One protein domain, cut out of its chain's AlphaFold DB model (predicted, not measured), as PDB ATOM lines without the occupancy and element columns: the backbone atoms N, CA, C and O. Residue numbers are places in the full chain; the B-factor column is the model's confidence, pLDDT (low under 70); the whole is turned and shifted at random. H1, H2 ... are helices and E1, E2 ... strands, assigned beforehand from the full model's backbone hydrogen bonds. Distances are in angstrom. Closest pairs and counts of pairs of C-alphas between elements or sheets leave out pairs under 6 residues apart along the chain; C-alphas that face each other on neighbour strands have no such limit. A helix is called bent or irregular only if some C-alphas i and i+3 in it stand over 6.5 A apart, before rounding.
ATOM      1  N   SER A   8       9.251   5.552 228.415       85.31
ATOM      2  CA  SER A   8       8.251   6.230 229.250       85.31
ATOM      3  C   SER A   8       8.760   6.454 230.674       85.31
ATOM      4  O   SER A   8       8.697   7.567 231.182       85.31
ATOM      5  N   GLN A   9       9.347   5.424 231.288       84.50
ATOM      6  CA  GLN A   9       9.885   5.509 232.648       84.50
ATOM      7  C   GLN A   9      11.081   6.464 232.750       84.50
ATOM      8  O   GLN A   9      11.284   7.088 233.786       84.50
ATOM      9  N   LYS A  10      11.892   6.590 231.691       87.38
ATOM     10  CA  LYS A  10      12.978   7.581 231.643       87.38
ATOM     11  C   LYS A  10      12.433   9.005 231.597       87.38
ATOM     12  O   LYS A  10      12.968   9.861 232.291       87.38
ATOM     13  N   ASN A  11      11.396   9.247 230.797       88.94
ATOM     14  CA  ASN A  11      10.781  10.568 230.683       88.94
ATOM     15  C   ASN A  11      10.115  10.977 231.997       88.94
ATOM     16  O   ASN A  11      10.372  12.073 232.481       88.94
ATOM     17  N   GLU A  12       9.355  10.069 232.609       89.88
ATOM     18  CA  GLU A  12       8.775  10.263 233.942       89.88
ATOM     19  C   GLU A  12       9.871  10.547 234.977       89.88
ATOM     20  O   GLU A  12       9.796  11.523 235.712       89.88
ATOM     21  N   PHE A  13      10.961   9.773 234.972       91.56
ATOM     22  CA  PHE A  13      12.087  10.003 235.877       91.56
ATOM     23  C   PHE A  13      12.717  11.400 235.730       91.56
ATOM     24  O   PHE A  13      13.084  12.034 236.720       91.56
ATOM     25  N   ILE A  14      12.864  11.881 234.493       92.31
ATOM     26  CA  ILE A  14      13.404  13.216 234.216       92.31
ATOM     27  C   ILE A  14      12.418  14.300 234.660       92.31
ATOM     28  O   ILE A  14      12.843  15.259 235.303       92.31
ATOM     29  N   LEU A  15      11.130  14.147 234.346       92.56
ATOM     30  CA  LEU A  15      10.087  15.101 234.723       92.56
ATOM     31  C   LEU A  15       9.997  15.243 236.245       92.56
ATOM     32  O   LEU A  15      10.067  16.347 236.772       92.56
ATOM     33  N   GLU A  16       9.975  14.126 236.961       93.88
ATOM     34  CA  GLU A  16       9.949  14.108 238.421       93.88
ATOM     35  C   GLU A  16      11.189  14.764 239.033       93.88
ATOM     36  O   GLU A  16      11.093  15.498 240.016       93.88
ATOM     37  N   PHE A  17      12.370  14.571 238.436       95.94
ATOM     38  CA  PHE A  17      13.560  15.314 238.847       95.94
ATOM     39  C   PHE A  17      13.374  16.828 238.669       95.94
ATOM     40  O   PHE A  17      13.703  17.583 239.585       95.94
ATOM     41  N   VAL A  18      12.819  17.277 237.538       95.62
ATOM     42  CA  VAL A  18      12.513  18.699 237.306       95.62
ATOM     43  C   VAL A  18      11.527  19.221 238.351       95.62
ATOM     44  O   VAL A  18      11.780  20.278 238.937       95.62
ATOM     45  N   ASN A  19      10.468  18.468 238.641       94.62
ATOM     46  CA  ASN A  19       9.426  18.875 239.579       94.62
ATOM     47  C   ASN A  19       9.967  18.964 241.008       94.62
ATOM     48  O   ASN A  19       9.811  19.995 241.662       94.62
ATOM     49  N   ILE A  20      10.731  17.960 241.459       95.38
ATOM     50  CA  ILE A  20      11.404  17.976 242.767       95.38
ATOM     51  C   ILE A  20      12.307  19.205 242.907       95.38
ATOM     52  O   ILE A  20      12.229  19.924 243.902       95.38
ATOM     53  N   VAL A  21      13.179  19.449 241.924       96.81
ATOM     54  CA  VAL A  21      14.165  20.538 241.993       96.81
ATOM     55  C   VAL A  21      13.500  21.908 242.037       96.81
ATOM     56  O   VAL A  21      14.002  22.814 242.702       96.81
ATOM     57  N   ASN A  22      12.381  22.062 241.334       95.19
ATOM     58  CA  ASN A  22      11.667  23.330 241.233       95.19
ATOM     59  C   ASN A  22      10.514  23.458 242.230       95.19
ATOM     60  O   ASN A  22       9.808  24.460 242.191       95.19
ATOM     61  N   SER A  23      10.379  22.507 243.163       92.00
ATOM     62  CA  SER A  23       9.308  22.490 244.171       92.00
ATOM     63  C   SER A  23       7.909  22.543 243.545       92.00
ATOM     64  O   SER A  23       7.019  23.206 244.064       92.00
ATOM     65  N   ILE A  24       7.739  21.859 242.413       90.69
ATOM     66  CA  ILE A  24       6.449  21.659 241.758       90.69
ATOM     67  C   ILE A  24       5.855  20.394 242.370       90.69
ATOM     68  O   ILE A  24       6.448  19.313 242.302       90.69
ATOM     69  N   GLU A  25       4.721  20.542 243.041       80.50
ATOM     70  CA  GLU A  25       3.975  19.405 243.563       80.50
ATOM     71  C   GLU A  25       3.147  18.791 242.439       80.50
ATOM     72  O   GLU A  25       2.599  19.516 241.616       80.50
ATOM     73  N   VAL A  26       3.039  17.460 242.426       74.19
ATOM     74  CA  VAL A  26       2.324  16.718 241.373       74.19
ATOM     75  C   VAL A  26       0.878  17.205 241.222       74.19
ATOM     76  O   VAL A  26       0.351  17.288 240.120       74.19
ATOM     77  N   GLU A  27       0.253  17.583 242.337       73.50
ATOM     78  CA  GLU A  27      -1.123  18.090 242.394       73.50
ATOM     79  C   GLU A  27      -1.271  19.484 241.760       73.50
ATOM     80  O   GLU A  27      -2.359  19.834 241.315       73.50
ATOM     81  N   VAL A  42      13.554  27.595 230.820       96.88
ATOM     82  CA  VAL A  42      14.995  27.859 230.961       96.88
ATOM     83  C   VAL A  42      15.392  28.000 232.433       96.88
ATOM     84  O   VAL A  42      16.429  27.468 232.846       96.88
ATOM     85  N   LYS A  43      14.586  28.685 233.249       96.38
ATOM     86  CA  LYS A  43      14.815  28.817 234.695       96.38
ATOM     87  C   LYS A  43      14.819  27.452 235.391       96.38
ATOM     88  O   LYS A  43      15.760  27.161 236.135       96.38
ATOM     89  N   PHE A  44      13.834  26.601 235.116       96.19
ATOM     90  CA  PHE A  44      13.726  25.265 235.702       96.19
ATOM     91  C   PHE A  44      14.904  24.369 235.324       96.19
ATOM     92  O   PHE A  44      15.494  23.715 236.193       96.19
ATOM     93  N   LEU A  45      15.321  24.397 234.058       96.94
ATOM     94  CA  LEU A  45      16.476  23.640 233.581       96.94
ATOM     95  C   LEU A  45      17.790  24.139 234.197       96.94
ATOM     96  O   LEU A  45      18.639  23.328 234.573       96.94
ATOM     97  N   LYS A  46      17.957  25.456 234.381       98.06
ATOM     98  CA  LYS A  46      19.125  26.023 235.080       98.06
ATOM     99  C   LYS A  46      19.197  25.560 236.536       98.06
ATOM    100  O   LYS A  46      20.290  25.253 237.015       98.06
ATOM    101  N   ASN A  47      18.068  25.468 237.237       97.94
ATOM    102  CA  ASN A  47      18.028  24.934 238.604       97.94
ATOM    103  C   ASN A  47      18.437  23.455 238.639       97.94
ATOM    104  O   ASN A  47      19.296  23.068 239.435       97.94
ATOM    105  N   CYS A  48      17.907  22.652 237.712       98.06
ATOM    106  CA  CYS A  48      18.270  21.242 237.550       98.06
ATOM    107  C   CYS A  48      19.763  21.063 237.272       98.06
ATOM    108  O   CYS A  48      20.427  20.251 237.917       98.06
ATOM    109  N   GLN A  49      20.318  21.866 236.363       97.62
ATOM    110  CA  GLN A  49      21.739  21.840 236.032       97.62
ATOM    111  C   GLN A  49      22.608  22.182 237.248       97.62
ATOM    112  O   GLN A  49      23.600  21.497 237.500       97.62
ATOM    113  N   LYS A  50      22.241  23.211 238.025       97.75
ATOM    114  CA  LYS A  50      22.956  23.583 239.257       97.75
ATOM    115  C   LYS A  50      22.973  22.434 240.265       97.75
ATOM    116  O   LYS A  50      24.035  22.129 240.808       97.75
ATOM    117  N   LEU A  51      21.839  21.763 240.485       97.88
ATOM    118  CA  LEU A  51      21.789  20.633 241.412       97.88
ATOM    119  C   LEU A  51      22.557  19.412 240.885       97.88
ATOM    120  O   LEU A  51      23.304  18.788 241.633       97.88
ATOM    121  N   ALA A  52      22.432  19.090 239.596       96.62
ATOM    122  CA  ALA A  52      23.184  17.997 238.982       96.62
ATOM    123  C   ALA A  52      24.702  18.216 239.116       96.62
ATOM    124  O   ALA A  52      25.426  17.298 239.513       96.62
ATOM    125  N   LYS A  53      25.173  19.455 238.897       96.88
ATOM    126  CA  LYS A  53      26.568  19.852 239.143       96.88
ATOM    127  C   LYS A  53      26.967  19.673 240.606       96.88
ATOM    128  O   LYS A  53      28.004  19.071 240.888       96.88
ATOM    129  N   ARG A  54      26.120  20.124 241.539       97.38
ATOM    130  CA  ARG A  54      26.317  19.940 242.986       97.38
ATOM    131  C   ARG A  54      26.455  18.461 243.360       97.38
ATOM    132  O   ARG A  54      27.267  18.146 244.222       97.38
ATOM    133  N   ILE A  55      25.709  17.558 242.722       97.19
ATOM    134  CA  ILE A  55      25.771  16.113 242.989       97.19
ATOM    135  C   ILE A  55      27.086  15.514 242.482       97.19
ATOM    136  O   ILE A  55      27.799  14.886 243.262       97.19
ATOM    137  N   ASN A  56      27.410  15.665 241.196       96.25
ATOM    138  CA  ASN A  56      28.606  15.052 240.607       96.25
ATOM    139  C   ASN A  56      28.979  15.730 239.281       96.25
ATOM    140  O   ASN A  56      28.353  15.482 238.253       96.25
ATOM    141  N   ALA A  57      30.006  16.576 239.314       95.00
ATOM    142  CA  ALA A  57      30.574  17.246 238.154       95.00
ATOM    143  C   ALA A  57      32.001  17.716 238.453       95.00
ATOM    144  O   ALA A  57      32.395  17.874 239.607       95.00
ATOM    145  N   ASN A  58      32.754  18.033 237.406       93.19
ATOM    146  CA  ASN A  58      34.002  18.771 237.543       93.19
ATOM    147  C   ASN A  58      33.723  20.282 237.669       93.19
ATOM    148  O   ASN A  58      33.968  21.055 236.748       93.19
ATOM    149  N   ASP A  59      33.109  20.680 238.782       95.12
ATOM    150  CA  ASP A  59      32.721  22.059 239.100       95.12
ATOM    151  C   ASP A  59      33.066  22.334 240.576       95.12
ATOM    152  O   ASP A  59      32.846  21.436 241.390       95.12
ATOM    153  N   PRO A  60      33.572  23.525 240.958       94.25
ATOM    154  CA  PRO A  60      33.915  23.857 242.350       94.25
ATOM    155  C   PRO A  60      32.790  23.585 243.352       94.25
ATOM    156  O   PRO A  60      33.019  23.187 244.489       94.25
ATOM    157  N   SER A  61      31.541  23.748 242.917       95.19
ATOM    158  CA  SER A  61      30.383  23.474 243.757       95.19
ATOM    159  C   SER A  61      30.162  21.974 244.009       95.19
ATOM    160  O   SER A  61      29.434  21.605 244.927       95.19
ATOM    161  N   SER A  62      30.771  21.076 243.238       97.44
ATOM    162  CA  SER A  62      30.414  19.663 243.261       97.44
ATOM    163  C   SER A  62      30.868  18.925 244.515       97.44
ATOM    164  O   SER A  62      32.048  18.891 244.869       97.44
ATOM    165  N   LEU A  63      29.924  18.221 245.135       97.56
ATOM    166  CA  LEU A  63      30.185  17.257 246.196       97.56
ATOM    167  C   LEU A  63      30.857  15.986 245.658       97.56
ATOM    168  O   LEU A  63      31.465  15.253 246.433       97.56
ATOM    169  N   GLY A  64      30.760  15.699 244.356       97.31
ATOM    170  CA  GLY A  64      31.329  14.494 243.755       97.31
ATOM    171  C   GLY A  64      30.833  13.206 244.406       97.31
ATOM    172  O   GLY A  64      31.626  12.354 244.814       97.31
ATOM    173  N   LEU A  65      29.515  13.083 244.570       97.75
ATOM    174  CA  LEU A  65      28.868  11.892 245.108       97.75
ATOM    175  C   LEU A  65      29.072  10.724 244.139       97.75
ATOM    176  O   LEU A  65      28.625  10.759 242.989       97.75
ATOM    177  N   HIS A  66      29.766   9.682 244.599       96.50
ATOM    178  CA  HIS A  66      30.094   8.542 243.753       96.50
ATOM    179  C   HIS A  66      28.821   7.750 243.404       96.50
ATOM    180  O   HIS A  66      28.246   7.131 244.302       96.50
ATOM    181  N   PRO A  67      28.389   7.667 242.127       94.12
ATOM    182  CA  PRO A  67      27.078   7.119 241.777       94.12
ATOM    183  C   PRO A  67      26.864   5.699 242.296       94.12
ATOM    184  O   PRO A  67      25.817   5.421 242.865       94.12
ATOM    185  N   LEU A  68      27.886   4.838 242.188       92.75
ATOM    186  CA  LEU A  68      27.860   3.463 242.706       92.75
ATOM    187  C   LEU A  68      27.425   3.376 244.178       92.75
ATOM    188  O   LEU A  68      26.701   2.460 244.532       92.75
ATOM    189  N   ILE A  69      27.842   4.327 245.017       95.38
ATOM    190  CA  ILE A  69      27.565   4.314 246.458       95.38
ATOM    191  C   ILE A  69      26.167   4.847 246.763       95.38
ATOM    192  O   ILE A  69      25.477   4.314 247.625       95.38
ATOM    193  N   TYR A  70      25.754   5.904 246.063       96.69
ATOM    194  CA  TYR A  70      24.532   6.638 246.389       96.69
ATOM    195  C   TYR A  70      23.294   6.119 245.651       96.69
ATOM    196  O   TYR A  70      22.187   6.240 246.165       96.69
ATOM    197  N   PHE A  71      23.455   5.555 244.451       94.62
ATOM    198  CA  PHE A  71      22.332   5.265 243.551       94.62
ATOM    199  C   PHE A  71      22.245   3.807 243.106       94.62
ATOM    200  O   PHE A  71      21.291   3.460 242.413       94.62
ATOM    201  N   TYR A  72      23.205   2.957 243.467       91.75
ATOM    202  CA  TYR A  72      23.226   1.556 243.048       91.75
ATOM    203  C   TYR A  72      23.294   0.605 244.238       91.75
ATOM    204  O   TYR A  72      23.742   0.953 245.330       91.75
ATOM    205  N   SER A  73      22.821  -0.611 244.011       89.00
ATOM    206  CA  SER A  73      23.036  -1.761 244.879       89.00
ATOM    207  C   SER A  73      24.388  -2.429 244.648       89.00
ATOM    208  O   SER A  73      25.065  -2.191 243.643       89.00
ATOM    209  N   HIS A  74      24.748  -3.334 245.556       85.75
ATOM    210  CA  HIS A  74      25.920  -4.197 245.415       85.75
ATOM    211  C   HIS A  74      25.890  -5.077 244.151       85.75
ATOM    212  O   HIS A  74      26.948  -5.417 243.637       85.75
ATOM    213  N   ASP A  75      24.707  -5.409 243.625       81.88
ATOM    214  CA  ASP A  75      24.514  -6.122 242.354       81.88
ATOM    215  C   ASP A  75      24.289  -5.177 241.155       81.88
ATOM    216  O   ASP A  75      23.836  -5.596 240.091       81.88
ATOM    217  N   SER A  76      24.650  -3.894 241.298       82.69
ATOM    218  CA  SER A  76      24.621  -2.869 240.242       82.69
ATOM    219  C   SER A  76      23.225  -2.513 239.707       82.69
ATOM    220  O   SER A  76      23.077  -1.987 238.601       82.69
ATOM    221  N   ARG A  77      22.169  -2.730 240.494       86.00
ATOM    222  CA  ARG A  77      20.821  -2.241 240.178       86.00
ATOM    223  C   ARG A  77      20.683  -0.783 240.592       86.00
ATOM    224  O   ARG A  77      20.985  -0.421 241.727       86.00
ATOM    225  N   TYR A  78      20.194   0.045 239.676       89.56
ATOM    226  CA  TYR A  78      19.906   1.449 239.958       89.56
ATOM    227  C   TYR A  78      18.684   1.596 240.875       89.56
ATOM    228  O   TYR A  78      17.689   0.890 240.711       89.56
ATOM    229  N   ARG A  79      18.738   2.539 241.818       90.75
ATOM    230  CA  ARG A  79      17.700   2.792 242.822       90.75
ATOM    231  C   ARG A  79      17.136   4.200 242.692       90.75
ATOM    232  O   ARG A  79      17.688   5.154 243.236       90.75
ATOM    233  N   VAL A  80      15.977   4.304 242.045       93.19
ATOM    234  CA  VAL A  80      15.255   5.575 241.863       93.19
ATOM    235  C   VAL A  80      14.922   6.236 243.206       93.19
ATOM    236  O   VAL A  80      15.161   7.424 243.381       93.19
ATOM    237  N   GLY A  81      14.463   5.460 244.196       94.62
ATOM    238  CA  GLY A  81      14.167   5.984 245.537       94.62
ATOM    239  C   GLY A  81      15.388   6.563 246.258       94.62
ATOM    240  O   GLY A  81      15.280   7.601 246.905       94.62
ATOM    241  N   SER A  82      16.566   5.946 246.102       96.44
ATOM    242  CA  SER A  82      17.816   6.503 246.635       96.44
ATOM    243  C   SER A  82      18.200   7.792 245.915       96.44
ATOM    244  O   SER A  82      18.591   8.754 246.566       96.44
ATOM    245  N   PHE A  83      18.045   7.842 244.588       96.94
ATOM    246  CA  PHE A  83      18.312   9.054 243.819       96.94
ATOM    247  C   PHE A  83      17.442  10.229 244.278       96.94
ATOM    248  O   PHE A  83      17.993  11.264 244.647       96.94
ATOM    249  N   TYR A  84      16.117  10.067 244.348       97.06
ATOM    250  CA  TYR A  84      15.242  11.148 244.816       97.06
ATOM    251  C   TYR A  84      15.475  11.512 246.282       97.06
ATOM    252  O   TYR A  84      15.474  12.693 246.613       97.06
ATOM    253  N   GLY A  85      15.768  10.539 247.149       97.88
ATOM    254  CA  GLY A  85      16.153  10.824 248.533       97.88
ATOM    255  C   GLY A  85      17.431  11.663 248.642       97.88
ATOM    256  O   GLY A  85      17.503  12.577 249.459       97.88
ATOM    257  N   VAL A  86      18.432  11.407 247.792       98.38
ATOM    258  CA  VAL A  86      19.657  12.223 247.723       98.38
ATOM    259  C   VAL A  86      19.375  13.604 247.139       98.38
ATOM    260  O   VAL A  86      19.902  14.583 247.654       98.38
ATOM    261  N   VAL A  87      18.546  13.715 246.100       98.31
ATOM    262  CA  VAL A  87      18.118  15.010 245.545       98.31
ATOM    263  C   VAL A  87      17.475  15.864 246.643       98.31
ATOM    264  O   VAL A  87      17.944  16.978 246.888       98.31
ATOM    265  N   SER A  88      16.497  15.317 247.374       98.31
ATOM    266  CA  SER A  88      15.875  15.984 248.525       98.31
ATOM    267  C   SER A  88      16.892  16.312 249.627       98.31
ATOM    268  O   SER A  88      16.844  17.402 250.196       98.31
ATOM    269  N   LEU A  89      17.858  15.425 249.906       98.56
ATOM    270  CA  LEU A  89      18.926  15.682 250.882       98.56
ATOM    271  C   LEU A  89      19.774  16.885 250.473       98.56
ATOM    272  O   LEU A  89      19.990  17.780 251.281       98.56
ATOM    273  N   ILE A  90      20.247  16.940 249.227       98.38
ATOM    274  CA  ILE A  90      21.112  18.035 248.777       98.38
ATOM    275  C   ILE A  90      20.354  19.363 248.745       98.38
ATOM    276  O   ILE A  90      20.931  20.376 249.144       98.38
ATOM    277  N   LEU A  91      19.078  19.363 248.346       98.12
ATOM    278  CA  LEU A  91      18.215  20.545 248.424       98.12
ATOM    279  C   LEU A  91      18.043  21.019 249.876       98.12
ATOM    280  O   LEU A  91      18.180  22.212 250.152       98.12
ATOM    281  N   TYR A  92      17.820  20.097 250.816       98.38
ATOM    282  CA  TYR A  92      17.725  20.412 252.242       98.38
ATOM    283  C   TYR A  92      19.033  20.987 252.798       98.38
ATOM    284  O   TYR A  92      19.018  22.040 253.439       98.38
ATOM    285  N   LEU A  93      20.172  20.338 252.528       97.69
ATOM    286  CA  LEU A  93      21.490  20.805 252.970       97.69
ATOM    287  C   LEU A  93      21.817  22.191 252.391       97.69
ATOM    288  O   LEU A  93      22.395  23.019 253.090       97.69
ATOM    289  N   GLN A  94      21.403  22.469 251.148       95.62
ATOM    290  CA  GLN A  94      21.539  23.789 250.530       95.62
ATOM    291  C   GLN A  94      20.681  24.835 251.244       95.62
ATOM    292  O   GLN A  94      21.173  25.906 251.588       95.62
ATOM    293  N   LYS A  95      19.400  24.533 251.478       96.81
ATOM    294  CA  LYS A  95      18.460  25.445 252.145       96.81
ATOM    295  C   LYS A  95      18.908  25.785 253.569       96.81
ATOM    296  O   LYS A  95      18.759  26.919 254.001       96.81
ATOM    297  N   THR A  96      19.462  24.807 254.281       97.19
ATOM    298  CA  THR A  96      19.866  24.934 255.691       97.19
ATOM    299  C   THR A  96      21.341  25.281 255.890       97.19
ATOM    300  O   THR A  96      21.768  25.437 257.028       97.19
ATOM    301  N   GLN A  97      22.127  25.384 254.811       94.94
ATOM    302  CA  GLN A  97      23.579  25.609 254.860       94.94
ATOM    303  C   GLN A  97      24.327  24.573 255.730       94.94
ATOM    304  O   GLN A  97      25.351  24.864 256.342       94.94
ATOM    305  N   SER A  98      23.841  23.327 255.771       94.56
ATOM    306  CA  SER A  98      24.316  22.283 256.698       94.56
ATOM    307  C   SER A  98      25.287  21.267 256.073       94.56
ATOM    308  O   SER A  98      25.548  20.203 256.641       94.56
ATOM    309  N   TYR A  99      25.891  21.593 254.920       96.12
ATOM    310  CA  TYR A  99      26.850  20.710 254.235       96.12
ATOM    311  C   TYR A  99      28.025  20.279 255.111       96.12
ATOM    312  O   TYR A  99      28.512  19.159 254.959       96.12
ATOM    313  N   TYR A 100      28.479  21.137 256.027       95.38
ATOM    314  CA  TYR A 100      29.617  20.843 256.893       95.38
ATOM    315  C   TYR A 100      29.429  19.543 257.688       95.38
ATOM    316  O   TYR A 100      30.309  18.683 257.672       95.38
ATOM    317  N   ASN A 101      28.257  19.350 258.301       95.62
ATOM    318  CA  ASN A 101      27.954  18.156 259.095       95.62
ATOM    319  C   ASN A 101      27.990  16.888 258.237       95.62
ATOM    320  O   ASN A 101      28.639  15.907 258.603       95.62
ATOM    321  N   PHE A 102      27.376  16.943 257.052       97.94
ATOM    322  CA  PHE A 102      27.407  15.844 256.091       97.94
ATOM    323  C   PHE A 102      28.835  15.513 255.634       97.94
ATOM    324  O   PHE A 102      29.227  14.346 255.624       97.94
ATOM    325  N   ILE A 103      29.635  16.525 255.281       97.75
ATOM    326  CA  ILE A 103      31.015  16.325 254.827       97.75
ATOM    327  C   ILE A 103      31.888  15.745 255.943       97.75
ATOM    328  O   ILE A 103      32.637  14.796 255.691       97.75
ATOM    329  N   LYS A 104      31.756  16.252 257.172       96.88
ATOM    330  CA  LYS A 104      32.518  15.796 258.341       96.88
ATOM    331  C   LYS A 104      32.332  14.300 258.605       96.88
ATOM    332  O   LYS A 104      33.299  13.607 258.907       96.88
ATOM    333  N   CYS A 105      31.115  13.778 258.448       97.88
ATOM    334  CA  CYS A 105      30.831  12.356 258.653       97.88
ATOM    335  C   CYS A 105      30.841  11.516 257.365       97.88
ATOM    336  O   CYS A 105      30.579  10.310 257.427       97.88
ATOM    337  N   ARG A 106      31.146  12.102 256.197       98.31
ATOM    338  CA  ARG A 106      30.894  11.494 254.878       98.31
ATOM    339  C   ARG A 106      31.489  10.099 254.705       98.31
ATOM    340  O   ARG A 106      30.800   9.205 254.226       98.31
ATOM    341  N   LYS A 107      32.736   9.878 255.139       98.12
ATOM    342  CA  LYS A 107      33.389   8.554 255.100       98.12
ATOM    343  C   LYS A 107      32.546   7.460 255.766       98.12
ATOM    344  O   LYS A 107      32.465   6.344 255.253       98.12
ATOM    345  N   ASN A 108      31.971   7.772 256.925       98.50
ATOM    346  CA  ASN A 108      31.175   6.834 257.708       98.50
ATOM    347  C   ASN A 108      29.736   6.764 257.190       98.50
ATOM    348  O   ASN A 108      29.180   5.674 257.139       98.50
ATOM    349  N   PHE A 109      29.177   7.883 256.722       98.62
ATOM    350  CA  PHE A 109      27.879   7.916 256.051       98.62
ATOM    351  C   PHE A 109      27.864   6.980 254.836       98.62
ATOM    352  O   PHE A 109      27.036   6.077 254.764       98.62
ATOM    353  N   GLU A 110      28.838   7.127 253.930       98.06
ATOM    354  CA  GLU A 110      28.984   6.284 252.735       98.06
ATOM    355  C   GLU A 110      29.177   4.805 253.095       98.06
ATOM    356  O   GLU A 110      28.691   3.926 252.388       98.06
ATOM    357  N   PHE A 111      29.852   4.513 254.212       96.88
ATOM    358  CA  PHE A 111      29.946   3.151 254.729       96.88
ATOM    359  C   PHE A 111      28.570   2.613 255.137       96.88
ATOM    360  O   PHE A 111      28.214   1.521 254.707       96.88
ATOM    361  N   VAL A 112      27.795   3.362 255.925       97.12
ATOM    362  CA  VAL A 112      26.478   2.926 256.420       97.12
ATOM    363  C   VAL A 112      25.524   2.635 255.260       97.12
ATOM    364  O   VAL A 112      24.985   1.532 255.180       97.12
ATOM    365  N   ILE A 113      25.366   3.575 254.322       96.31
ATOM    366  CA  ILE A 113      24.423   3.406 253.203       96.31
ATOM    367  C   ILE A 113      24.839   2.285 252.244       96.31
ATOM    368  O   ILE A 113      23.983   1.639 251.648       96.31
ATOM    369  N   TRP A 114      26.144   2.018 252.121       93.75
ATOM    370  CA  TRP A 114      26.651   0.912 251.315       93.75
ATOM    371  C   TRP A 114      26.476  -0.441 252.008       93.75
ATOM    372  O   TRP A 114      26.181  -1.443 251.358       93.75
ATOM    373  N   GLN A 115      26.689  -0.509 253.325       92.81
ATOM    374  CA  GLN A 115      26.525  -1.755 254.079       92.81
ATOM    375  C   GLN A 115      25.068  -2.205 254.157       92.81
ATOM    376  O   GLN A 115      24.815  -3.407 254.127       92.81
ATOM    377  N   HIS A 116      24.143  -1.248 254.187       93.31
ATOM    378  CA  HIS A 116      22.713  -1.461 254.393       93.31
ATOM    379  C   HIS A 116      21.903  -0.979 253.189       93.31
ATOM    380  O   HIS A 116      20.947  -0.206 253.287       93.31
ATOM    381  N   ASP A 117      22.346  -1.424 252.021       90.44
ATOM    382  CA  ASP A 117      21.866  -0.986 250.722       90.44
ATOM    383  C   ASP A 117      20.413  -1.470 250.454       90.44
ATOM    384  O   ASP A 117      19.682  -0.911 249.633       90.44
ATOM    385  N   ASP A 118      19.932  -2.438 251.234       90.69
ATOM    386  CA  ASP A 118      18.571  -2.972 251.252       90.69
ATOM    387  C   ASP A 118      17.548  -2.132 252.043       90.69
ATOM    388  O   ASP A 118      16.344  -2.385 251.929       90.69
ATOM    389  N   ILE A 119      17.977  -1.127 252.815       94.50
ATOM    390  CA  ILE A 119      17.081  -0.352 253.694       94.50
ATOM    391  C   ILE A 119      16.209   0.635 252.920       94.50
ATOM    392  O   ILE A 119      14.996   0.670 253.119       94.50
ATOM    393  N   VAL A 120      16.784   1.416 252.003       94.81
ATOM    394  CA  VAL A 120      16.000   2.379 251.208       94.81
ATOM    395  C   VAL A 120      14.886   1.685 250.407       94.81
ATOM    396  O   VAL A 120      13.752   2.157 250.466       94.81
ATOM    397  N   PRO A 121      15.121   0.535 249.739       93.25
ATOM    398  CA  PRO A 121      14.040  -0.252 249.146       93.25
ATOM    399  C   PRO A 121      12.903  -0.615 250.114       93.25
ATOM    400  O   PRO A 121      11.745  -0.636 249.705       93.25
ATOM    401  N   GLN A 122      13.197  -0.877 251.392       94.50
ATOM    402  CA  GLN A 122      12.164  -1.148 252.402       94.50
ATOM    403  C   GLN A 122      11.363   0.107 252.760       94.50
ATOM    404  O   GLN A 122      10.148   0.015 252.919       94.50
ATOM    405  N   ILE A 123      12.019   1.270 252.835       94.62
ATOM    406  CA  ILE A 123      11.361   2.564 253.080       94.62
ATOM    407  C   ILE A 123      10.393   2.907 251.939       94.62
ATOM    408  O   ILE A 123       9.291   3.389 252.194       94.62
ATOM    409  N   VAL A 124      10.791   2.630 250.695       94.00
ATOM    410  CA  VAL A 124      10.028   2.968 249.483       94.00
ATOM    411  C   VAL A 124       8.937   1.935 249.167       94.00
ATOM    412  O   VAL A 124       8.018   2.235 248.424       94.00
ATOM    413  N   ARG A 125       8.985   0.721 249.735       90.50
ATOM    414  CA  ARG A 125       8.159  -0.434 249.319       90.50
ATOM    415  C   ARG A 125       6.659  -0.151 249.153       90.50
ATOM    416  O   ARG A 125       6.032  -0.749 248.288       90.50
ATOM    417  N   ASN A 126       6.093   0.710 249.996       86.69
ATOM    418  CA  ASN A 126       4.651   0.954 250.059       86.69
ATOM    419  C   ASN A 126       4.230   2.289 249.408       86.69
ATOM    420  O   ASN A 126       3.109   2.741 249.624       86.69
ATOM    421  N   SER A 127       5.112   2.955 248.659       89.00
ATOM    422  CA  SER A 127       4.813   4.225 247.990       89.00
ATOM    423  C   SER A 127       5.651   4.409 246.720       89.00
ATOM    424  O   SER A 127       6.586   3.658 246.448       89.00
ATOM    425  N   SER A 128       5.314   5.404 245.894       90.00
ATOM    426  CA  SER A 128       6.184   5.764 244.773       90.00
ATOM    427  C   SER A 128       7.509   6.329 245.294       90.00
ATOM    428  O   SER A 128       7.573   6.915 246.377       90.00
ATOM    429  N   ALA A 129       8.575   6.200 244.501       90.88
ATOM    430  CA  ALA A 129       9.882   6.759 244.851       90.88
ATOM    431  C   ALA A 129       9.815   8.273 245.120       90.88
ATOM    432  O   ALA A 129      10.515   8.773 245.998       90.88
ATOM    433  N   VAL A 130       8.945   8.975 244.391       92.25
ATOM    434  CA  VAL A 130       8.676  10.409 244.540       92.25
ATOM    435  C   VAL A 130       8.044  10.693 245.901       92.25
ATOM    436  O   VAL A 130       8.578  11.496 246.654       92.25
ATOM    437  N   LYS A 131       6.973   9.981 246.279       92.38
ATOM    438  CA  LYS A 131       6.312  10.154 247.587       92.38
ATOM    439  C   LYS A 131       7.222   9.763 248.755       92.38
ATOM    440  O   LYS A 131       7.187  10.384 249.812       92.38
ATOM    441  N   ALA A 132       8.063   8.746 248.576       94.56
ATOM    442  CA  ALA A 132       8.994   8.282 249.602       94.56
ATOM    443  C   ALA A 132      10.221   9.191 249.796       94.56
ATOM    444  O   ALA A 132      10.933   9.020 250.789       94.56
ATOM    445  N   ARG A 133      10.502  10.125 248.871       95.62
ATOM    446  CA  ARG A 133      11.760  10.893 248.832       95.62
ATOM    447  C   ARG A 133      12.056  11.629 250.135       95.62
ATOM    448  O   ARG A 133      13.187  11.582 250.608       95.62
ATOM    449  N   GLU A 134      11.034  12.223 250.751       95.88
ATOM    450  CA  GLU A 134      11.179  12.965 252.005       95.88
ATOM    451  C   GLU A 134      11.539  12.032 253.159       95.88
ATOM    452  O   GLU A 134      12.488  12.302 253.886       95.88
ATOM    453  N   LYS A 135      10.900  10.861 253.239       96.94
ATOM    454  CA  LYS A 135      11.226   9.844 254.246       96.94
ATOM    455  C   LYS A 135      12.635   9.268 254.055       96.94
ATOM    456  O   LYS A 135      13.318   8.975 255.032       96.94
ATOM    457  N   VAL A 136      13.090   9.104 252.810       97.81
ATOM    458  CA  VAL A 136      14.469   8.668 252.512       97.81
ATOM    459  C   VAL A 136      15.482   9.766 252.857       97.81
ATOM    460  O   VAL A 136      16.538   9.469 253.413       97.81
ATOM    461  N   LYS A 137      15.161  11.034 252.576       98.19
ATOM    462  CA  LYS A 137      15.952  12.196 252.999       98.19
ATOM    463  C   LYS A 137      16.064  12.251 254.524       98.19
ATOM    464  O   LYS A 137      17.179  12.365 255.024       98.19
ATOM    465  N   ASP A 138      14.955  12.107 255.248       98.38
ATOM    466  CA  ASP A 138      14.945  12.085 256.717       98.38
ATOM    467  C   ASP A 138      15.796  10.929 257.254       98.38
ATOM    468  O   ASP A 138      16.614  11.130 258.144       98.38
ATOM    469  N   PHE A 139      15.712   9.745 256.639       98.38
ATOM    470  CA  PHE A 139      16.588   8.618 256.964       98.38
ATOM    471  C   PHE A 139      18.075   8.952 256.801       98.38
ATOM    472  O   PHE A 139      18.882   8.652 257.684       98.38
ATOM    473  N   TYR A 140      18.460   9.608 255.703       98.62
ATOM    474  CA  TYR A 140      19.839  10.055 255.525       98.62
ATOM    475  C   TYR A 140      20.251  11.125 256.543       98.62
ATOM    476  O   TYR A 140      21.379  11.073 257.034       98.62
ATOM    477  N   LEU A 141      19.359  12.055 256.893       98.56
ATOM    478  CA  LEU A 141      19.620  13.066 257.920       98.56
ATOM    479  C   LEU A 141      19.823  12.432 259.299       98.56
ATOM    480  O   LEU A 141      20.793  12.777 259.964       98.56
ATOM    481  N   THR A 142      19.013  11.442 259.684       98.50
ATOM    482  CA  THR A 142      19.197  10.700 260.942       98.50
ATOM    483  C   THR A 142      20.545   9.972 260.982       98.50
ATOM    484  O   THR A 142      21.207   9.950 262.018       98.50
ATOM    485  N   ILE A 143      21.009   9.407 259.857       98.50
ATOM    486  CA  ILE A 143      22.360   8.821 259.781       98.50
ATOM    487  C   ILE A 143      23.425   9.895 260.025       98.50
ATOM    488  O   ILE A 143      24.361   9.657 260.791       98.50
ATOM    489  N   VAL A 144      23.314  11.055 259.366       98.56
ATOM    490  CA  VAL A 144      24.257  12.171 259.549       98.56
ATOM    491  C   VAL A 144      24.267  12.613 261.009       98.56
ATOM    492  O   VAL A 144      25.339  12.679 261.604       98.56
ATOM    493  N   GLU A 145      23.095  12.836 261.597       98.06
ATOM    494  CA  GLU A 145      22.929  13.251 262.987       98.06
ATOM    495  C   GLU A 145      23.626  12.287 263.953       98.06
ATOM    496  O   GLU A 145      24.544  12.697 264.670       98.06
ATOM    497  N   LYS A 146      23.291  10.993 263.903       98.12
ATOM    498  CA  LYS A 146      23.902   9.976 264.774       98.12
ATOM    499  C   LYS A 146      25.418   9.913 264.621       98.12
ATOM    500  O   LYS A 146      26.149   9.870 265.609       98.12
ATOM    501  N   LEU A 147      25.921   9.959 263.387       98.44
ATOM    502  CA  LEU A 147      27.364   9.970 263.141       98.44
ATOM    503  C   LEU A 147      28.036  11.236 263.687       98.44
ATOM    504  O   LEU A 147      29.159  11.159 264.184       98.44
ATOM    505  N   THR A 148      27.379  12.395 263.607       97.12
ATOM    506  CA  THR A 148      27.907  13.643 264.181       97.12
ATOM    507  C   THR A 148      27.863  13.669 265.707       97.12
ATOM    508  O   THR A 148      28.733  14.292 266.309       97.12
ATOM    509  N   GLN A 149      26.931  12.935 266.322       97.00
ATOM    510  CA  GLN A 149      26.856  12.698 267.769       97.00
ATOM    511  C   GLN A 149      27.880  11.658 268.266       97.00
ATOM    512  O   GLN A 149      27.978  11.412 269.463       97.00
ATOM    513  N   GLY A 150      28.672  11.062 267.367       96.88
ATOM    514  CA  GLY A 150      29.745  10.128 267.721       96.88
ATOM    515  C   GLY A 150      29.329   8.658 267.765       96.88
ATOM    516  O   GLY A 150      30.137   7.820 268.166       96.88
ATOM    517  N   VAL A 151      28.115   8.316 267.319       97.94
ATOM    518  CA  VAL A 151      27.685   6.917 267.198       97.94
ATOM    519  C   VAL A 151      28.602   6.181 266.217       97.94
ATOM    520  O   VAL A 151      28.829   6.632 265.089       97.94
ATOM    521  N   ASP A 152      29.121   5.016 266.623       97.81
ATOM    522  CA  ASP A 152      29.949   4.203 265.734       97.81
ATOM    523  C   ASP A 152      29.144   3.753 264.508       97.81
ATOM    524  O   ASP A 152      28.021   3.253 264.604       97.81
ATOM    525  N   LYS A 153      29.758   3.868 263.329       97.25
ATOM    526  CA  LYS A 153      29.141   3.532 262.036       97.25
ATOM    527  C   LYS A 153      28.554   2.116 261.963       97.25
ATOM    528  O   LYS A 153      27.657   1.889 261.161       97.25
ATOM    529  N   LYS A 154      29.050   1.152 262.752       95.94
ATOM    530  CA  LYS A 154      28.518  -0.223 262.791       95.94
ATOM    531  C   LYS A 154      27.228  -0.334 263.610       95.94
ATOM    532  O   LYS A 154      26.511  -1.326 263.471       95.94
ATOM    533  N   ASN A 155      26.939   0.654 264.456       96.56
ATOM    534  CA  ASN A 155      25.791   0.669 265.360       96.56
ATOM    535  C   ASN A 155      24.666   1.601 264.897       96.56
ATOM    536  O   ASN A 155      23.517   1.324 265.231       96.56
ATOM    537  N   VAL A 156      24.951   2.608 264.056       97.31
ATOM    538  CA  VAL A 156      23.949   3.570 263.542       97.31
ATOM    539  C   VAL A 156      22.658   2.890 263.073       97.31
ATOM    540  O   VAL A 156      21.571   3.272 263.494       97.31
ATOM    541  N   MET A 157      22.753   1.842 262.247       95.94
ATOM    542  CA  MET A 157      21.550   1.164 261.752       95.94
ATOM    543  C   MET A 157      20.783   0.401 262.825       95.94
ATOM    544  O   MET A 157      19.561   0.319 262.743       95.94
ATOM    545  N   LYS A 158      21.475  -0.160 263.820       94.50
ATOM    546  CA  LYS A 158      20.815  -0.864 264.926       94.50
ATOM    547  C   LYS A 158      19.982   0.112 265.748       94.50
ATOM    548  O   LYS A 158      18.846  -0.207 266.079       94.50
ATOM    549  N   GLU A 159      20.519   1.302 266.009       95.69
ATOM    550  CA  GLU A 159      19.799   2.359 266.722       95.69
ATOM    551  C   GLU A 159      18.584   2.853 265.934       95.69
ATOM    552  O   GLU A 159      17.481   2.866 266.471       95.69
ATOM    553  N   ILE A 160      18.742   3.152 264.637       96.06
ATOM    554  CA  ILE A 160      17.625   3.604 263.786       96.06
ATOM    555  C   ILE A 160      16.482   2.573 263.753       96.06
ATOM    556  O   ILE A 160      15.304   2.931 263.747       96.06
ATOM    557  N   ILE A 161      16.808   1.277 263.725       94.38
ATOM    558  CA  ILE A 161      15.802   0.204 263.744       94.38
ATOM    559  C   ILE A 161      15.117   0.109 265.110       94.38
ATOM    560  O   ILE A 161      13.905  -0.104 265.164       94.38
ATOM    561  N   ALA A 162      15.871   0.274 266.200       93.75
ATOM    562  CA  ALA A 162      15.335   0.245 267.557       93.75
ATOM    563  C   ALA A 162      14.355   1.401 267.821       93.75
ATOM    564  O   ALA A 162      13.333   1.192 268.470       93.75
ATOM    565  N   GLU A 163      14.622   2.581 267.258       93.62
ATOM    566  CA  GLU A 163      13.764   3.771 267.369       93.62
ATOM    567  C   GLU A 163      12.440   3.639 266.603       93.62
ATOM    568  O   GLU A 163      11.481   4.350 266.894       93.62
ATOM    569  N   LYS A 164      12.357   2.722 265.628       89.81
ATOM    570  CA  LYS A 164      11.172   2.484 264.778       89.81
ATOM    571  C   LYS A 164      10.668   3.718 264.009       89.81
ATOM    572  O   LYS A 164       9.591   3.657 263.417       89.81
ATOM    573  N   THR A 165      11.466   4.784 263.906       88.19
ATOM    574  CA  THR A 165      11.142   6.043 263.203       88.19
ATOM    575  C   THR A 165      10.746   5.823 261.741       88.19
ATOM    576  O   THR A 165       9.884   6.508 261.197       88.19
ATOM    577  N   PHE A 166      11.324   4.807 261.092       91.69
ATOM    578  CA  PHE A 166      11.054   4.485 259.688       91.69
ATOM    579  C   PHE A 166      10.126   3.276 259.498       91.69
ATOM    580  O   PHE A 166       9.947   2.810 258.370       91.69
ATOM    581  N   GLY A 167       9.468   2.822 260.567       87.62
ATOM    582  CA  GLY A 167       8.663   1.604 260.603       87.62
ATOM    583  C   GLY A 167       9.506   0.349 260.847       87.62
ATOM    584  O   GLY A 167      10.649   0.419 261.296       87.62
ATOM    585  N   SER A 168       8.937  -0.819 260.547       88.19
ATOM    586  CA  SER A 168       9.561  -2.126 260.804       88.19
ATOM    587  C   SER A 168      10.630  -2.486 259.763       88.19
ATOM    588  O   SER A 168      10.420  -3.357 258.915       88.19
ATOM    589  N   GLU A 188      23.793 -10.256 237.301       81.62
ATOM    590  CA  GLU A 188      23.879  -9.713 238.655       81.62
ATOM    591  C   GLU A 188      25.138 -10.217 239.366       81.62
ATOM    592  O   GLU A 188      25.887  -9.415 239.919       81.62
ATOM    593  N   THR A 189      25.437 -11.519 239.277       82.06
ATOM    594  CA  THR A 189      26.650 -12.099 239.874       82.06
ATOM    595  C   THR A 189      27.915 -11.513 239.246       82.06
ATOM    596  O   THR A 189      28.847 -11.152 239.965       82.06
ATOM    597  N   LYS A 190      27.949 -11.349 237.915       84.12
ATOM    598  CA  LYS A 190      29.084 -10.711 237.219       84.12
ATOM    599  C   LYS A 190      29.273  -9.257 237.661       84.12
ATOM    600  O   LYS A 190      30.397  -8.835 237.926       84.12
ATOM    601  N   ALA A 191      28.182  -8.499 237.772       83.56
ATOM    602  CA  ALA A 191      28.225  -7.106 238.205       83.56
ATOM    603  C   ALA A 191      28.672  -6.968 239.672       83.56
ATOM    604  O   ALA A 191      29.519  -6.129 239.980       83.56
ATOM    605  N   ALA A 192      28.168  -7.830 240.558       85.38
ATOM    606  CA  ALA A 192      28.571  -7.872 241.960       85.38
ATOM    607  C   ALA A 192      30.056  -8.232 242.126       85.38
ATOM    608  O   ALA A 192      30.755  -7.597 242.917       85.38
ATOM    609  N   ALA A 193      30.563  -9.194 241.347       84.88
ATOM    610  CA  ALA A 193      31.984  -9.545 241.339       84.88
ATOM    611  C   ALA A 193      32.860  -8.358 240.909       84.88
ATOM    612  O   ALA A 193      33.835  -8.034 241.587       84.88
ATOM    613  N   PHE A 194      32.468  -7.646 239.846       86.56
ATOM    614  CA  PHE A 194      33.174  -6.441 239.410       86.56
ATOM    615  C   PHE A 194      33.210  -5.366 240.506       86.56
ATOM    616  O   PHE A 194      34.268  -4.818 240.801       86.56
ATOM    617  N   ILE A 195      32.073  -5.089 241.151       87.56
ATOM    618  CA  ILE A 195      31.980  -4.103 242.237       87.56
ATOM    619  C   ILE A 195      32.854  -4.506 243.427       87.56
ATOM    620  O   ILE A 195      33.571  -3.658 243.962       87.56
ATOM    621  N   ARG A 196      32.823  -5.782 243.831       87.44
ATOM    622  CA  ARG A 196      33.643  -6.322 244.927       87.44
ATOM    623  C   ARG A 196      35.132  -6.063 244.692       87.44
ATOM    624  O   ARG A 196      35.821  -5.661 245.627       87.44
ATOM    625  N   ASP A 197      35.603  -6.246 243.461       87.81
ATOM    626  CA  ASP A 197      37.029  -6.154 243.126       87.81
ATOM    627  C   ASP A 197      37.468  -4.720 242.769       87.81
ATOM    628  O   ASP A 197      38.635  -4.356 242.951       87.81
ATOM    629  N   ALA A 198      36.546  -3.887 242.276       87.69
ATOM    630  CA  ALA A 198      36.811  -2.499 241.905       87.69
ATOM    631  C   ALA A 198      36.713  -1.537 243.097       87.69
ATOM    632  O   ALA A 198      37.563  -0.660 243.244       87.69
ATOM    633  N   LEU A 199      35.709  -1.696 243.965       89.06
ATOM    634  CA  LEU A 199      35.408  -0.738 245.033       89.06
ATOM    635  C   LEU A 199      36.582  -0.487 246.003       89.06
ATOM    636  O   LEU A 199      36.841   0.681 246.302       89.06
ATOM    637  N   PRO A 200      37.342  -1.505 246.464       89.88
ATOM    638  CA  PRO A 200      38.507  -1.282 247.325       89.88
ATOM    639  C   PRO A 200      39.621  -0.455 246.668       89.88
ATOM    640  O   PRO A 200      40.422   0.151 247.375       89.88
ATOM    641  N   LYS A 201      39.675  -0.417 245.330       91.88
ATOM    642  CA  LYS A 201      40.684   0.317 244.549       91.88
ATOM    643  C   LYS A 201      40.296   1.779 244.303       91.88
ATOM    644  O   LYS A 201      41.132   2.568 243.860       91.88
ATOM    645  N   ILE A 202      39.040   2.149 244.568       93.12
ATOM    646  CA  ILE A 202      38.548   3.512 244.357       93.12
ATOM    647  C   ILE A 202      39.227   4.455 245.349       93.12
ATOM    648  O   ILE A 202      39.201   4.251 246.565       93.12
ATOM    649  N   GLN A 203      39.820   5.518 244.811       95.00
ATOM    650  CA  GLN A 203      40.490   6.537 245.606       95.00
ATOM    651  C   GLN A 203      39.498   7.270 246.511       95.00
ATOM    652  O   GLN A 203      38.314   7.417 246.201       95.00
ATOM    653  N   ARG A 204      39.991   7.758 247.648       96.81
ATOM    654  CA  ARG A 204      39.199   8.534 248.607       96.81
ATOM    655  C   ARG A 204      39.719   9.956 248.703       96.81
ATOM    656  O   ARG A 204      40.927  10.180 248.654       96.81
ATOM    657  N   CYS A 205      38.801  10.897 248.893       97.44
ATOM    658  CA  CYS A 205      39.132  12.290 249.140       97.44
ATOM    659  C   CYS A 205      39.972  12.395 250.412       97.44
ATOM    660  O   CYS A 205      39.588  11.867 251.457       97.44
ATOM    661  N   LYS A 206      41.104  13.096 250.333       96.00
ATOM    662  CA  LYS A 206      41.999  13.277 251.483       96.00
ATOM    663  C   LYS A 206      41.467  14.229 252.563       96.00
ATOM    664  O   LYS A 206      42.019  14.238 253.652       96.00
ATOM    665  N   ILE A 207      40.378  14.955 252.294       95.69
ATOM    666  CA  ILE A 207      39.711  15.849 253.256       95.69
ATOM    667  C   ILE A 207      38.575  15.111 253.981       95.69
ATOM    668  O   ILE A 207      38.636  14.913 255.188       95.69
ATOM    669  N   CYS A 208      37.544  14.649 253.263       96.88
ATOM    670  CA  CYS A 208      36.356  14.052 253.894       96.88
ATOM    671  C   CYS A 208      36.387  12.515 253.990       96.88
ATOM    672  O   CYS A 208      35.482  11.897 254.555       96.88
ATOM    673  N   GLY A 209      37.372  11.864 253.362       97.25
ATOM    674  CA  GLY A 209      37.506  10.405 253.327       97.25
ATOM    675  C   GLY A 209      36.459   9.659 252.488       97.25
ATOM    676  O   GLY A 209      36.445   8.425 252.524       97.25
ATOM    677  N   GLY A 210      35.589  10.366 251.762       97.44
ATOM    678  CA  GLY A 210      34.572   9.777 250.882       97.44
ATOM    679  C   GLY A 210      35.148   9.276 249.554       97.44
ATOM    680  O   GLY A 210      36.243   9.686 249.164       97.44
ATOM    681  N   TYR A 211      34.431   8.400 248.855       97.50
ATOM    682  CA  TYR A 211      34.842   7.846 247.561       97.50
ATOM    683  C   TYR A 211      34.876   8.919 246.461       97.50
ATOM    684  O   TYR A 211      33.942   9.709 246.310       97.50
ATOM    685  N   LEU A 212      35.951   8.932 245.671       96.75
ATOM    686  CA  LEU A 212      36.135   9.830 244.532       96.75
ATOM    687  C   LEU A 212      35.626   9.182 243.248       96.75
ATOM    688  O   LEU A 212      36.000   8.059 242.922       96.75
ATOM    689  N   HIS A 213      34.809   9.914 242.499       94.56
ATOM    690  CA  HIS A 213      34.423   9.535 241.144       94.56
ATOM    691  C   HIS A 213      35.386  10.176 240.146       94.56
ATOM    692  O   HIS A 213      35.623  11.373 240.247       94.56
ATOM    693  N   SER A 214      35.890   9.421 239.165       89.00
ATOM    694  CA  SER A 214      36.921   9.878 238.213       89.00
ATOM    695  C   SER A 214      36.587  11.178 237.475       89.00
ATOM    696  O   SER A 214      37.492  11.934 237.148       89.00
ATOM    697  N   HIS A 215      35.303  11.468 237.257       89.19
ATOM    698  CA  HIS A 215      34.844  12.678 236.561       89.19
ATOM    699  C   HIS A 215      34.544  13.867 237.496       89.19
ATOM    700  O   HIS A 215      34.024  14.884 237.048       89.19
ATOM    701  N   SER A 216      34.815  13.738 238.798       92.75
ATOM    702  CA  SER A 216      34.552  14.774 239.803       92.75
ATOM    703  C   SER A 216      35.642  14.762 240.878       92.75
ATOM    704  O   SER A 216      35.382  14.497 242.057       92.75
ATOM    705  N   ILE A 217      36.874  15.036 240.449       92.75
ATOM    706  CA  ILE A 217      38.073  15.097 241.293       92.75
ATOM    707  C   ILE A 217      38.745  16.451 241.093       92.75
ATOM    708  O   ILE A 217      38.856  16.930 239.970       92.75
ATOM    709  N   SER A 218      39.230  17.030 242.186       92.62
ATOM    710  CA  SER A 218      40.156  18.156 242.185       92.62
ATOM    711  C   SER A 218      41.530  17.694 242.669       92.62
ATOM    712  O   SER A 218      41.636  16.802 243.514       92.62
ATOM    713  N   ILE A 219      42.581  18.329 242.152       91.06
ATOM    714  CA  ILE A 219      43.942  18.197 242.676       91.06
ATOM    715  C   ILE A 219      44.183  19.385 243.608       91.06
ATOM    716  O   ILE A 219      44.069  20.537 243.197       91.06
ATOM    717  N   ASP A 220      44.459  19.092 244.870       88.50
ATOM    718  CA  ASP A 220      44.718  20.066 245.930       88.50
ATOM    719  C   ASP A 220      46.175  19.964 246.417       88.50
ATOM    720  O   ASP A 220      46.812  18.923 246.257       88.50
ATOM    721  N   HIS A 221      46.693  21.036 247.017       87.25
ATOM    722  CA  HIS A 221      48.011  21.069 247.652       87.25
ATOM    723  C   HIS A 221      47.873  20.676 249.123       87.25
ATOM    724  O   HIS A 221      47.140  21.355 249.821       87.25
ATOM    725  N   LYS A 222      48.558  19.653 249.650       88.31
ATOM    726  CA  LYS A 222      48.502  19.244 251.069       88.31
ATOM    727  C   LYS A 222      48.785  20.433 251.993       88.31
ATOM    728  O   LYS A 222      47.941  20.735 252.834       88.31
ATOM    729  N   ILE A 223      49.895  21.126 251.754       85.12
ATOM    730  CA  ILE A 223      50.250  22.438 252.307       85.12
ATOM    731  C   ILE A 223      49.730  23.495 251.338       85.12
ATOM    732  O   ILE A 223      50.054  23.431 250.149       85.12
ATOM    733  N   ARG A 224      48.914  24.440 251.813       85.25
ATOM    734  CA  ARG A 224      48.290  25.439 250.937       85.25
ATOM    735  C   ARG A 224      49.347  26.330 250.290       85.25
ATOM    736  O   ARG A 224      50.420  26.540 250.846       85.25
ATOM    737  N   LYS A 225      49.015  26.905 249.131       85.88
ATOM    738  CA  LYS A 225      49.894  27.872 248.451       85.88
ATOM    739  C   LYS A 225      50.165  29.109 249.309       85.88
ATOM    740  O   LYS A 225      51.286  29.599 249.314       85.88
ATOM    741  N   GLU A 226      49.150  29.584 250.031       85.44
ATOM    742  CA  GLU A 226      49.264  30.726 250.951       85.44
ATOM    743  C   GLU A 226      50.189  30.439 252.142       85.44
ATOM    744  O   GLU A 226      50.894  31.334 252.588       85.44
ATOM    745  N   ASP A 227      50.287  29.171 252.559       87.00
ATOM    746  CA  ASP A 227      51.202  28.700 253.607       87.00
ATOM    747  C   ASP A 227      52.610  28.361 253.062       87.00
ATOM    748  O   ASP A 227      53.406  27.705 253.733       87.00
ATOM    749  N   GLY A 228      52.923  28.743 251.816       86.88
ATOM    750  CA  GLY A 228      54.211  28.464 251.163       86.88
ATOM    751  C   GLY A 228      54.317  27.093 250.476       86.88
ATOM    752  O   GLY A 228      55.408  26.672 250.093       86.88
ATOM    753  N   GLY A 229      53.206  26.375 250.299       87.06
ATOM    754  CA  GLY A 229      53.175  25.072 249.636       87.06
ATOM    755  C   GLY A 229      53.505  25.131 248.139       87.06
ATOM    756  O   GLY A 229      52.868  25.850 247.369       87.06
ATOM    757  N   LEU A 230      54.461  24.304 247.704       87.12
ATOM    758  CA  LEU A 230      54.927  24.221 246.312       87.12
ATOM    759  C   LEU A 230      54.123  23.215 245.468       87.12
ATOM    760  O   LEU A 230      53.505  22.291 245.993       87.12
ATOM    761  N   GLY A 231      54.165  23.362 244.142       89.75
ATOM    762  CA  GLY A 231      53.431  22.534 243.170       89.75
ATOM    763  C   GLY A 231      54.113  21.215 242.780       89.75
ATOM    764  O   GLY A 231      54.122  20.868 241.601       89.75
ATOM    765  N   HIS A 232      54.712  20.493 243.730       91.44
ATOM    766  CA  HIS A 232      55.344  19.190 243.473       91.44
ATOM    767  C   HIS A 232      54.404  18.021 243.788       91.44
ATOM    768  O   HIS A 232      53.471  18.161 244.580       91.44
ATOM    769  N   LEU A 233      54.663  16.851 243.188       89.88
ATOM    770  CA  LEU A 233      53.817  15.657 243.323       89.88
ATOM    771  C   LEU A 233      53.579  15.262 244.789       89.88
ATOM    772  O   LEU A 233      52.459  14.906 245.153       89.88
ATOM    773  N   ASP A 234      54.589  15.402 245.649       90.94
ATOM    774  CA  ASP A 234      54.478  15.075 247.075       90.94
ATOM    775  C   ASP A 234      53.527  15.996 247.834       90.94
ATOM    776  O   ASP A 234      52.923  15.574 248.825       90.94
ATOM    777  N   ASN A 235      53.338  17.226 247.355       90.81
ATOM    778  CA  ASN A 235      52.353  18.150 247.893       90.81
ATOM    779  C   ASN A 235      50.984  17.985 247.214       90.81
ATOM    780  O   ASN A 235      50.029  18.601 247.652       90.81
ATOM    781  N   ALA A 236      50.824  17.151 246.185       91.38
ATOM    782  CA  ALA A 236      49.528  16.943 245.546       91.38
ATOM    783  C   ALA A 236      48.663  15.926 246.313       91.38
ATOM    784  O   ALA A 236      49.138  14.912 246.835       91.38
ATOM    785  N   GLN A 237      47.356  16.169 246.357       93.12
ATOM    786  CA  GLN A 237      46.375  15.227 246.882       93.12
ATOM    787  C   GLN A 237      45.041  15.292 246.141       93.12
ATOM    788  O   GLN A 237      44.604  16.348 245.695       93.12
ATOM    789  N   LEU A 238      44.366  14.144 246.041       95.44
ATOM    790  CA  LEU A 238      43.054  14.052 245.405       95.44
ATOM    791  C   LEU A 238      41.939  14.401 246.392       95.44
ATOM    792  O   LEU A 238      41.842  13.837 247.491       95.44
ATOM    793  N   THR A 239      41.059  15.302 245.979       96.75
ATOM    794  CA  THR A 239      39.944  15.793 246.789       96.75
ATOM    795  C   THR A 239      38.667  15.908 245.962       96.75
ATOM    796  O   THR A 239      38.700  15.912 244.732       96.75
ATOM    797  N   HIS A 240      37.505  15.957 246.620       97.56
ATOM    798  CA  HIS A 240      36.292  16.411 245.938       97.56
ATOM    799  C   HIS A 240      36.398  17.918 245.677       97.56
ATOM    800  O   HIS A 240      36.934  18.614 246.546       97.56
ATOM    801  N   PRO A 241      35.846  18.437 244.563       96.50
ATOM    802  CA  PRO A 241      35.871  19.868 244.260       96.50
ATOM    803  C   PRO A 241      35.400  20.742 245.428       96.50
ATOM    804  O   PRO A 241      36.174  21.559 245.915       96.50
ATOM    805  N   TYR A 242      34.220  20.461 245.990       96.31
ATOM    806  CA  TYR A 242      33.679  21.214 247.128       96.31
ATOM    807  C   TYR A 242      34.551  21.134 248.387       96.31
ATOM    808  O   TYR A 242      34.676  22.102 249.135       96.31
ATOM    809  N   CYS A 243      35.178  19.979 248.641       96.19
ATOM    810  CA  CYS A 243      36.074  19.846 249.789       96.19
ATOM    811  C   CYS A 243      37.300  20.747 249.627       96.19
ATOM    812  O   CYS A 243      37.689  21.409 250.582       96.19
ATOM    813  N   ASN A 244      37.874  20.796 248.424       93.62
ATOM    814  CA  ASN A 244      38.992  21.678 248.122       93.62
ATOM    815  C   ASN A 244      38.598  23.152 248.288       93.62
ATOM    816  O   ASN A 244      39.214  23.886 249.048       93.62
ATOM    817  N   THR A 245      37.530  23.571 247.610       90.94
ATOM    818  CA  THR A 245      37.222  24.993 247.436       90.94
ATOM    819  C   THR A 245      36.439  25.628 248.573       90.94
ATOM    820  O   THR A 245      36.392  26.848 248.630       90.94
ATOM    821  N   THR A 246      35.771  24.841 249.419       91.56
ATOM    822  CA  THR A 246      34.841  25.378 250.432       91.56
ATOM    823  C   THR A 246      35.096  24.853 251.840       91.56
ATOM    824  O   THR A 246      34.747  25.523 252.802       91.56
ATOM    825  N   ILE A 247      35.656  23.649 251.991       90.38
ATOM    826  CA  ILE A 247      35.961  23.093 253.321       90.38
ATOM    827  C   ILE A 247      37.395  23.395 253.716       90.38
ATOM    828  O   ILE A 247      37.661  23.705 254.874       90.38
ATOM    829  N   LYS A 248      38.320  23.226 252.769       83.31
ATOM    830  CA  LYS A 248      39.724  23.476 253.017       83.31
ATOM    831  C   LYS A 248      40.076  24.939 252.835       83.31
ATOM    832  O   LYS A 248      40.676  25.442 253.763       83.31
ATOM    833  N   ASN A 249      39.804  25.558 251.686       66.81
ATOM    834  CA  ASN A 249      40.223  26.942 251.431       66.81
ATOM    835  C   ASN A 249      39.559  27.924 252.394       66.81
ATOM    836  O   ASN A 249      38.309  27.950 252.416       66.81
TER     837      ASN A 249
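This is residues 8 to 27, 42 to 168 and 188 to 249 of the 249 residues of a protein of Nostoc linckia NIES-25 (UniProt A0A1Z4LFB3). A cluster of crossed helices is built round H4, with H7 packed across it at its core, H1, H2, H3 and H6 also packed on H4, H5 on H7 and H3, and H8 on H7. A small hairpin of two short strands, E1 and E2, with a long loop between them and the short H10 beside E1, makes one end of the longest axis, while H9 lies at the margin and touches no helix. The printed part has 209 residues, with ten named helices and two named strands in the order H1 to H9, E1, E2, H10; the two strands form one antiparallel sheet. It is mostly helix and compact, with a radius of gyration of the C-alphas of 17.8 A and spans of 56 by 44 by 38 A.

H1 is residues 8 to 22, 21.2 A long, and C-alpha 8 is at (8.251, 6.230, 229.250). H2 is residues 42 to 55, 20.0 A long, and H3 is the short run 67 to 71. H4 is residues 80 to 96, 24.2 A long, from C-alpha 80 at (15.255, 5.575, 241.863). H5, residues 99 to 115, is 22.5 A long and has a kink of 70 degrees near residue 107. H6 is residues 119 to 124. H7, residues 129 to 148, is the longest helix at 27.3 A, with a kink of 25 degrees near residue 136. H8 is residues 156 to 163, and H9 is residues 188 to 201, 20.4 A long. H5, H7 and H9 are irregular: C-alphas 104 and 107 are 8.0 A apart, C-alphas 131 and 134 are 7.1 A apart, and in H9, only just, C-alphas 197 and 200 are 6.6 A apart. E1 is residues 218 to 221, E2 is 236 to 239, and H10 is 241 to 248, with C-alpha 248 at (39.724, 23.476, 253.017).

H4 is the hub and touches five helices. H1 touches it with residues 17 to 21 alone, at a shallow tilt of 12 degrees, the same way; the closest C-alphas, of Phe 17 and Tyr 84, are 7.5 A apart. H2 touches H4 about perpendicular at 83 degrees, closest at Ile 55 and Ile 90, 7.7 A between C-alphas. H3 touches H4, with the C-alphas of Phe 71 and Phe 83 closest at 5.5 A. H6 touches H4 at Val 120 and Ser 82, closest C-alphas 6.4 A apart. H7 touches H4 at a steep tilt of 58 degrees, the same way, and the C-alphas of Gly 85 and Arg 133 come to 4.4 A. H6 and H7 form a helical hairpin, opposite ways at a shallow tilt of 34 degrees, only just short of steep; the closest C-alphas, of Val 124 and Ala 132, are 5.4 A apart. H5 touches H7 about perpendicular at 73 degrees, closest at Phe 102 and Val 144, 5.9 A between C-alphas. H8 touches H7, with the C-alphas of Lys 146 and Val 156 closest at 6.5 A. E1 and E2 are an antiparallel hairpin, with N 218 and O 239 at 2.8 A and N 220 and O 237 at 2.9 A, within hydrogen-bond range. H10 and H5 are close but not clearly touching, closest at Ile 247 and Tyr 100, 7.6 A between C-alphas. Every O i to N i+4 pair is within hydrogen-bond range in H1, H2, H3, H4, H6 and H8, against 11 of 13 in H5, 14 of 16 in H7, 8 of 10 in H9 and 3 of 4 in H10.

The C-alphas farthest apart, of Glu 27 and Gly 228, are 57.0 A apart. Residues 28 to 41 are not printed, with 22.0 A between C-alphas 27 and 42, and neither are residues 169 to 187, with 27.4 A between C-alphas 168 and 188. The links from H2 to H3, H9 to E1 and E1 to E2 are long. The mean pLDDT of the printed part is 93.2, and residue 249 is the one printed residue under 70.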